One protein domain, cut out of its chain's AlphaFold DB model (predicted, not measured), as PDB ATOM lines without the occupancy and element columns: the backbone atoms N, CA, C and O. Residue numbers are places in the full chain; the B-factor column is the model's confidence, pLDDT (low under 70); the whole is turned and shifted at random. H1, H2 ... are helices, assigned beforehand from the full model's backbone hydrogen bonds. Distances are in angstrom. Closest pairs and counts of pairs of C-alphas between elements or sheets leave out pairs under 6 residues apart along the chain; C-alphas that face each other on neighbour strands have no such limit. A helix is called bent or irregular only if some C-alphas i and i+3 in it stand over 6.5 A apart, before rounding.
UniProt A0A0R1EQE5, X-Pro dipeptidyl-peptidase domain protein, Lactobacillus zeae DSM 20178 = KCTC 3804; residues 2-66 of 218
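This is residues 2 to 66 of the 218 residues of the protein "X-Pro dipeptidyl-peptidase domain protein" of Lactobacillus zeae DSM 20178 = KCTC 3804 (UniProt A0A0R1EQE5). Three short helices, H1, H3 and H4, make a small core, their centres at the corners of a triangle and their lines close to one direction. H2, one short turn, lies near H3 at one end of the long axis, H5 lies beyond H4 at the other end and touches no helix, and a long loop, residues 10 to 24, runs from H1 round to H2. The printed part has 65 residues with five named helices, H1 to H5 in that order along the chain, and no named strand; the class is all helix. The whole is only just compact, close to loose, with a radius of gyration of the C-alphas of 12.5 A and spans of 37 by 26 by 19 A.

The longest helix, H3, residues 34 to 42, touches H1, residues 2 to 9; the closest C-alphas are those of Ile 8 and Pro 38, 5.9 A apart. These two run the same way at a shallow tilt of 28 degrees. H4, residues 47 to 54, forms a helical hairpin with H3, opposite ways at a shallow tilt of 13 degrees. H3 and H4 only just touch, with 3 pairs of C-alphas within 8 A, the closest being Glu 35 and Thr 50 at 5.9 A. H1 and H4 also only just touch, with 3 such pairs, the closest being Ser 7 and Met 49 at 6.3 A; they run opposite ways at a shallow tilt of 28 degrees. H2, residues 25 to 28, is close to H3 but not clearly touching, with the C-alphas of Leu 28 and Ile 37 closest at 6.4 A. H5, residues 60 to 65, is apart from H1, H2 and H3, and only just apart from H4, with the closest C-alphas 8.4 A apart. In H1 and H4 every O i to N i+4 pair is within hydrogen-bond range; in H3 it is 3 of 5 and in H5 1 of 2, while H2 is too short for such a pair.

H3 is 13.9 A from first to last C-alpha and only just irregular, with C-alphas 35 and 38 6.6 A apart. H4 measures 10.9 A, H1 10.2 A, H5 9.1 A and H2 4.9 A. H1 begins at C-alpha 2, (159.119, 204.664, 156.276), H3 begins at C-alpha 34, (164.401, 193.447, 153.685), and H5 ends at C-alpha 65, (156.378, 198.755, 173.202).

The two C-alphas farthest apart, those of Asp 23 and Ser 60, are 37.4 A from each other. The link from H1 to H2 is long, with 15 residues; the other three are tight. The printed part has no cut, its mean pLDDT is 92.2, and no printed residue is under 70.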
ATOM      1  N   ALA A   2     158.817 203.809 155.122       76.00
ATOM      2  CA  ALA A   2     159.119 204.664 156.276       76.00
ATOM      3  C   ALA A   2     160.020 204.008 157.343       76.00
ATOM      4  O   ALA A   2     161.093 204.525 157.616       76.00
ATOM      5  N   GLN A   3     159.690 202.812 157.851       85.56
ATOM      6  CA  GLN A   3     160.501 202.161 158.897       85.56
ATOM      7  C   GLN A   3     161.954 201.844 158.480       85.56
ATOM      8  O   GLN A   3     162.868 201.936 159.302       85.56
ATOM      9  N   VAL A   4     162.187 201.454 157.219       90.19
ATOM     10  CA  VAL A   4     163.537 201.152 156.703       90.19
ATOM     11  C   VAL A   4     164.340 202.436 156.569       90.19
ATOM     12  O   VAL A   4     165.448 202.512 157.097       90.19
ATOM     13  N   ALA A   5     163.750 203.453 155.937       90.88
ATOM     14  CA  ALA A   5     164.359 204.769 155.801       90.88
ATOM     15  C   ALA A   5     164.654 205.395 157.173       90.88
ATOM     16  O   ALA A   5     165.768 205.846 157.406       90.88
ATOM     17  N   TRP A   6     163.715 205.324 158.117       90.38
ATOM     18  CA  TRP A   6     163.893 205.817 159.481       90.38
ATOM     19  C   TRP A   6     165.035 205.113 160.216       90.38
ATOM     20  O   TRP A   6     165.876 205.768 160.828       90.38
ATOM     21  N   SER A   7     165.100 203.780 160.138       92.19
ATOM     22  CA  SER A   7     166.157 203.007 160.808       92.19
ATOM     23  C   SER A   7     167.543 203.370 160.271       92.19
ATOM     24  O   SER A   7     168.488 203.465 161.048       92.19
ATOM     25  N   ILE A   8     167.646 203.614 158.961       94.19
ATOM     26  CA  ILE A   8     168.864 204.101 158.300       94.19
ATOM     27  C   ILE A   8     169.191 205.527 158.755       94.19
ATOM     28  O   ILE A   8     170.295 205.783 159.226       94.19
ATOM     29  N   ALA A   9     168.224 206.444 158.665       94.25
ATOM     30  CA  ALA A   9     168.407 207.854 159.006       94.25
ATOM     31  C   ALA A   9     168.789 208.071 160.472       94.25
ATOM     32  O   ALA A   9     169.393 209.088 160.792       94.25
ATOM     33  N   THR A  10     168.423 207.149 161.364       93.06
ATOM     34  CA  THR A  10     168.642 207.266 162.815       93.06
ATOM     35  C   THR A  10     169.709 206.324 163.364       93.06
ATOM     36  O   THR A  10     169.854 206.216 164.582       93.06
ATOM     37  N   ASP A  11     170.492 205.672 162.501       93.31
ATOM     38  CA  ASP A  11     171.552 204.746 162.918       93.31
ATOM     39  C   ASP A  11     172.548 205.390 163.907       93.31
ATOM     40  O   ASP A  11     172.844 204.837 164.968       93.31
ATOM     41  N   GLY A  12     172.930 206.646 163.651       91.19
ATOM     42  CA  GLY A  12     173.786 207.450 164.529       91.19
ATOM     43  C   GLY A  12     173.122 207.958 165.820       91.19
ATOM     44  O   GLY A  12     173.697 208.813 166.497       91.19
ATOM     45  N   ARG A  13     171.910 207.495 166.163       90.06
ATOM     46  CA  ARG A  13     171.057 208.000 167.268       90.06
ATOM     47  C   ARG A  13     170.671 209.479 167.158       90.06
ATOM     48  O   ARG A  13     170.224 210.087 168.127       90.06
ATOM     49  N   HIS A  14     170.830 210.044 165.977       92.12
ATOM     50  CA  HIS A  14     170.328 211.344 165.571       92.12
ATOM     51  C   HIS A  14     169.820 211.195 164.144       92.12
ATOM     52  O   HIS A  14     170.299 210.335 163.407       92.12
ATOM     53  N   PHE A  15     168.833 212.001 163.770       92.44
ATOM     54  CA  PHE A  15     168.298 211.964 162.419       92.44
ATOM     55  C   PHE A  15     169.294 212.591 161.436       92.44
ATOM     56  O   PHE A  15     169.730 213.726 161.633       92.44
ATOM     57  N   ASN A  16     169.628 211.858 160.378       94.06
ATOM     58  CA  ASN A  16     170.466 212.305 159.275       94.06
ATOM     59  C   ASN A  16     169.740 212.064 157.945       94.06
ATOM     60  O   ASN A  16     169.732 210.950 157.416       94.06
ATOM     61  N   SER A  17     169.147 213.126 157.393       90.69
ATOM     62  CA  SER A  17     168.386 213.067 156.141       90.69
ATOM     63  C   SER A  17     169.236 212.683 154.931       90.69
ATOM     64  O   SER A  17     168.707 212.068 154.009       90.69
ATOM     65  N   ALA A  18     170.541 212.978 154.935       92.81
ATOM     66  CA  ALA A  18     171.432 212.676 153.812       92.81
ATOM     67  C   ALA A  18     171.584 211.164 153.559       92.81
ATOM     68  O   ALA A  18     171.965 210.753 152.471       92.81
ATOM     69  N   LEU A  19     171.260 210.318 154.546       91.81
ATOM     70  CA  LEU A  19     171.239 208.862 154.368       91.81
ATOM     71  C   LEU A  19     169.974 208.367 153.651       91.81
ATOM     72  O   LEU A  19     169.929 207.222 153.197       91.81
ATOM     73  N   THR A  20     168.938 209.199 153.558       90.44
ATOM     74  CA  THR A  20     167.639 208.855 152.959       90.44
ATOM     75  C   THR A  20     167.278 209.690 151.739       90.44
ATOM     76  O   THR A  20     166.355 209.316 151.017       90.44
ATOM     77  N   ASP A  21     168.012 210.771 151.494       91.50
ATOM     78  CA  ASP A  21     167.973 211.538 150.254       91.50
ATOM     79  C   ASP A  21     168.762 210.778 149.175       91.50
ATOM     80  O   ASP A  21     169.989 210.851 149.108       91.50
ATOM     81  N   ARG A  22     168.064 209.904 148.441       90.50
ATOM     82  CA  ARG A  22     168.661 208.961 147.486       90.50
ATOM     83  C   ARG A  22     167.751 208.740 146.289       90.50
ATOM     84  O   ARG A  22     166.532 208.660 146.432       90.50
ATOM     85  N   ASP A  23     168.376 208.464 145.155       94.25
ATOM     86  CA  ASP A  23     167.690 208.241 143.880       94.25
ATOM     87  C   ASP A  23     167.477 206.739 143.605       94.25
ATOM     88  O   ASP A  23     166.757 206.354 142.686       94.25
ATOM     89  N   ASP A  24     168.114 205.872 144.402       94.25
ATOM     90  CA  ASP A  24     168.210 204.427 144.183       94.25
ATOM     91  C   ASP A  24     167.187 203.592 144.979       94.25
ATOM     92  O   ASP A  24     167.264 202.357 145.034       94.25
ATOM     93  N   TRP A  25     166.189 204.244 145.589       92.56
ATOM     94  CA  TRP A  25     165.172 203.582 146.415       92.56
ATOM     95  C   TRP A  25     164.441 202.456 145.677       92.56
ATOM     96  O   TRP A  25     164.196 201.400 146.263       92.56
ATOM     97  N   ASP A  26     164.155 202.619 144.385       93.75
ATOM     98  CA  ASP A  26     163.491 201.590 143.578       93.75
ATOM     99  C   ASP A  26     164.327 200.312 143.424       93.75
ATOM    100  O   ASP A  26     163.770 199.212 143.321       93.75
ATOM    101  N   GLN A  27     165.661 200.419 143.397       94.75
ATOM    102  CA  GLN A  27     166.530 199.242 143.410       94.75
ATOM    103  C   GLN A  27     166.647 198.665 144.821       94.75
ATOM    104  O   GLN A  27     166.488 197.452 144.992       94.75
ATOM    105  N   LEU A  28     166.843 199.509 145.838       93.81
ATOM    106  CA  LEU A  28     166.941 199.073 147.236       93.81
ATOM    107  C   LEU A  28     165.686 198.317 147.688       93.81
ATOM    108  O   LEU A  28     165.779 197.268 148.327       93.81
ATOM    109  N   MET A  29     164.501 198.766 147.277       90.94
ATOM    110  CA  MET A  29     163.228 198.125 147.618       90.94
ATOM    111  C   MET A  29     163.013 196.757 146.957       90.94
ATOM    112  O   MET A  29     162.081 196.038 147.337       90.94
ATOM    113  N   LYS A  30     163.878 196.344 146.022       95.38
ATOM    114  CA  LYS A  30     163.891 194.986 145.447       95.38
ATOM    115  C   LYS A  30     164.754 194.012 146.251       95.38
ATOM    116  O   LYS A  30     164.570 192.805 146.116       95.38
ATOM    117  N   VAL A  31     165.645 194.504 147.115       95.12
ATOM    118  CA  VAL A  31     166.536 193.670 147.934       95.12
ATOM    119  C   VAL A  31     165.731 192.786 148.880       95.12
ATOM    120  O   VAL A  31     164.804 193.239 149.558       95.12
ATOM    121  N   ARG A  32     166.095 191.502 148.947       93.88
ATOM    122  CA  ARG A  32     165.537 190.534 149.896       93.88
ATOM    123  C   ARG A  32     166.672 189.728 150.551       93.88
ATOM    124  O   ARG A  32     167.615 189.375 149.846       93.88
ATOM    125  N   PRO A  33     166.575 189.405 151.855       91.31
ATOM    126  CA  PRO A  33     165.527 189.845 152.783       91.31
ATOM    127  C   PRO A  33     165.613 191.356 153.081       91.31
ATOM    128  O   PRO A  33     166.666 191.965 152.925       91.31
ATOM    129  N   ILE A  34     164.496 191.980 153.481       90.38
ATOM    130  CA  ILE A  34     164.401 193.447 153.685       90.38
ATOM    131  C   ILE A  34     165.414 193.946 154.731       90.38
ATOM    132  O   ILE A  34     165.943 195.048 154.606       90.38
ATOM    133  N   GLU A  35     165.749 193.116 155.721       89.06
ATOM    134  CA  GLU A  35     166.756 193.415 156.750       89.06
ATOM    135  C   GLU A  35     168.175 193.649 156.202       89.06
ATOM    136  O   GLU A  35     169.015 194.179 156.925       89.06
ATOM    137  N   LYS A  36     168.450 193.288 154.939       92.62
ATOM    138  CA  LYS A  36     169.734 193.547 154.271       92.62
ATOM    139  C   LYS A  36     169.852 194.952 153.693       92.62
ATOM    140  O   LYS A  36     170.963 195.382 153.404       92.62
ATOM    141  N   ILE A  37     168.746 195.684 153.551       94.38
ATOM    142  CA  ILE A  37     168.772 197.043 152.995       94.38
ATOM    143  C   ILE A  37     169.670 197.975 153.829       94.38
ATOM    144  O   ILE A  37     170.540 198.608 153.234       94.38
ATOM    145  N   PRO A  38     169.558 198.037 155.175       93.69
ATOM    146  CA  PRO A  38     170.459 198.867 155.969       93.69
ATOM    147  C   PRO A  38     171.931 198.471 155.827       93.69
ATOM    148  O   PRO A  38     172.773 199.350 155.809       93.69
ATOM    149  N   GLU A  39     172.254 197.186 155.660       94.62
ATOM    150  CA  GLU A  39     173.641 196.729 155.475       94.62
ATOM    151  C   GLU A  39     174.242 197.211 154.153       94.62
ATOM    152  O   GLU A  39     175.388 197.648 154.127       94.62
ATOM    153  N   ILE A  40     173.454 197.208 153.076       94.38
ATOM    154  CA  ILE A  40     173.869 197.760 151.777       94.38
ATOM    155  C   ILE A  40     174.077 199.274 151.872       94.38
ATOM    156  O   ILE A  40     175.006 199.811 151.276       94.38
ATOM    157  N   VAL A  41     173.211 199.960 152.617       94.19
ATOM    158  CA  VAL A  41     173.213 201.421 152.714       94.19
ATOM    159  C   VAL A  41     174.285 201.954 153.670       94.19
ATOM    160  O   VAL A  41     174.964 202.922 153.344       94.19
ATOM    161  N   LEU A  42     174.406 201.353 154.851       94.69
ATOM    162  CA  LEU A  42     175.257 201.811 155.955       94.69
ATOM    163  C   LEU A  42     176.620 201.100 155.976       94.69
ATOM    164  O   LEU A  42     177.532 201.533 156.673       94.69
ATOM    165  N   GLY A  43     176.762 199.985 155.253       95.06
ATOM    166  CA  GLY A  43     177.933 199.105 155.328       95.06
ATOM    167  C   GLY A  43     177.920 198.152 156.530       95.06
ATOM    168  O   GLY A  43     178.868 197.391 156.720       95.06
ATOM    169  N   HIS A  44     176.863 198.169 157.348       94.50
ATOM    170  CA  HIS A  44     176.675 197.260 158.477       94.50
ATOM    171  C   HIS A  44     175.185 197.056 158.802       94.50
ATOM    172  O   HIS A  44     174.351 197.902 158.476       94.50
ATOM    173  N   PRO A  45     174.813 195.954 159.477       92.50
ATOM    174  CA  PRO A  45     173.444 195.760 159.938       92.50
ATOM    175  C   PRO A  45     173.010 196.863 160.909       92.50
ATOM    176  O   PRO A  45     173.773 197.263 161.793       92.50
ATOM    177  N   GLN A  46     171.755 197.298 160.798       92.56
ATOM    178  CA  GLN A  46     171.137 198.209 161.759       92.56
ATOM    179  C   GLN A  46     170.414 197.381 162.825       92.56
ATOM    180  O   GLN A  46     169.428 196.696 162.539       92.56
ATOM    181  N   TYR A  47     170.925 197.411 164.059       88.88
ATOM    182  CA  TYR A  47     170.491 196.495 165.119       88.88
ATOM    183  C   TYR A  47     168.985 196.556 165.404       88.88
ATOM    184  O   TYR A  47     168.349 195.509 165.521       88.88
ATOM    185  N   GLY A  48     168.407 197.757 165.507       87.88
ATOM    186  CA  GLY A  48     166.991 197.943 165.839       87.88
ATOM    187  C   GLY A  48     166.059 197.302 164.810       87.88
ATOM    188  O   GLY A  48     165.140 196.576 165.179       87.88
ATOM    189  N   MET A  49     166.351 197.498 163.527       89.56
ATOM    190  CA  MET A  49     165.658 196.888 162.403       89.56
ATOM    191  C   MET A  49     165.850 195.374 162.412       89.56
ATOM    192  O   MET A  49     164.870 194.642 162.316       89.56
ATOM    193  N   THR A  50     167.082 194.883 162.584       89.88
ATOM    194  CA  THR A  50     167.337 193.437 162.659       89.88
ATOM    195  C   THR A  50     166.561 192.786 163.805       89.88
ATOM    196  O   THR A  50     166.000 191.709 163.618       89.88
ATOM    197  N   GLN A  51     166.491 193.413 164.985       90.06
ATOM    198  CA  GLN A  51     165.668 192.893 166.078       90.06
ATOM    199  C   GLN A  51     164.183 192.943 165.722       90.06
ATOM    200  O   GLN A  51     163.507 191.926 165.828       90.06
ATOM    201  N   PHE A  52     163.685 194.086 165.247       89.31
ATOM    202  CA  PHE A  52     162.278 194.251 164.883       89.31
ATOM    203  C   PHE A  52     161.813 193.207 163.853       89.31
ATOM    204  O   PHE A  52     160.774 192.582 164.037       89.31
ATOM    205  N   MET A  53     162.622 192.933 162.826       90.44
ATOM    206  CA  MET A  53     162.304 191.958 161.774       90.44
ATOM    207  C   MET A  53     162.257 190.501 162.266       90.44
ATOM    208  O   MET A  53     161.593 189.674 161.640       90.44
ATOM    209  N   ARG A  54     162.907 190.172 163.393       91.75
ATOM    210  CA  ARG A  54     162.801 188.845 164.033       91.75
ATOM    211  C   ARG A  54     161.462 188.640 164.747       91.75
ATOM    212  O   ARG A  54     161.061 187.498 164.950       91.75
ATOM    213  N   HIS A  55     160.765 189.721 165.090       92.81
ATOM    214  CA  HIS A  55     159.476 189.716 165.781       92.81
ATOM    215  C   HIS A  55     158.333 189.943 164.779       92.81
ATOM    216  O   HIS A  55     157.639 190.954 164.798       92.81
ATOM    217  N   ASN A  56     158.151 188.992 163.858       89.38
ATOM    218  CA  ASN A  56     157.204 189.098 162.737       89.38
ATOM    219  C   ASN A  56     155.720 188.883 163.108       89.38
ATOM    220  O   ASN A  56     154.856 188.870 162.232       89.38
ATOM    221  N   HIS A  57     155.426 188.686 164.388       93.25
ATOM    222  CA  HIS A  57     154.085 188.564 164.938       93.25
ATOM    223  C   HIS A  57     154.036 189.278 166.286       93.25
ATOM    224  O   HIS A  57     155.064 189.490 166.926       93.25
ATOM    225  N   TYR A  58     152.833 189.660 166.711       94.69
ATOM    226  CA  TYR A  58     152.639 190.363 167.973       94.69
ATOM    227  C   TYR A  58     152.952 189.447 169.162       94.69
ATOM    228  O   TYR A  58     152.130 188.630 169.575       94.69
ATOM    229  N   ASP A  59     154.161 189.571 169.690       96.19
ATOM    230  CA  ASP A  59     154.690 188.749 170.768       96.19
ATOM    231  C   ASP A  59     155.018 189.594 172.010       96.19
ATOM    232  O   ASP A  59     154.679 190.776 172.117       96.19
ATOM    233  N   SER A  60     155.690 188.988 172.992       95.88
ATOM    234  CA  SER A  60     156.087 189.698 174.213       95.88
ATOM    235  C   SER A  60     157.053 190.861 173.957       95.88
ATOM    236  O   SER A  60     157.074 191.813 174.739       95.88
ATOM    237  N   PHE A  61     157.841 190.823 172.877       94.31
ATOM    238  CA  PHE A  61     158.735 191.916 172.526       94.31
ATOM    239  C   PHE A  61     157.926 193.135 172.080       94.31
ATOM    240  O   PHE A  61     158.082 194.198 172.687       94.31
ATOM    241  N   LEU A  62     157.018 192.969 171.113       93.00
ATOM    242  CA  LEU A  62     156.182 194.064 170.602       93.00
ATOM    243  C   LEU A  62     155.173 194.562 171.646       93.00
ATOM    244  O   LEU A  62     155.026 195.771 171.833       93.00
ATOM    245  N   ASN A  63     154.572 193.661 172.426       95.19
ATOM    246  CA  ASN A  63     153.650 194.024 173.507       95.19
ATOM    247  C   ASN A  63     154.295 194.917 174.584       95.19
ATOM    248  O   ASN A  63     153.602 195.662 175.279       95.19
ATOM    249  N   ARG A  64     155.623 194.879 174.767       94.19
ATOM    250  CA  ARG A  64     156.301 195.811 175.689       94.19
ATOM    251  C   ARG A  64     156.305 197.251 175.173       94.19
ATOM    252  O   ARG A  64     156.222 198.157 175.997       94.19
ATOM    253  N   GLY A  65     156.392 197.442 173.857       91.25
ATOM    254  CA  GLY A  65     156.378 198.755 173.202       91.25
ATOM    255  C   GLY A  65     154.978 199.300 172.908       91.25
ATOM    256  O   GLY A  65     154.836 200.485 172.627       91.25
ATOM    257  N   ASP A  66     153.945 198.461 173.003       94.56
ATOM    258  CA  ASP A  66     152.562 198.849 172.736       94.56
ATOM    259  C   ASP A  66     152.003 199.775 173.832       94.56
ATOM    260  O   ASP A  66     151.479 199.359 174.873       94.56
TER     261      ASP A  66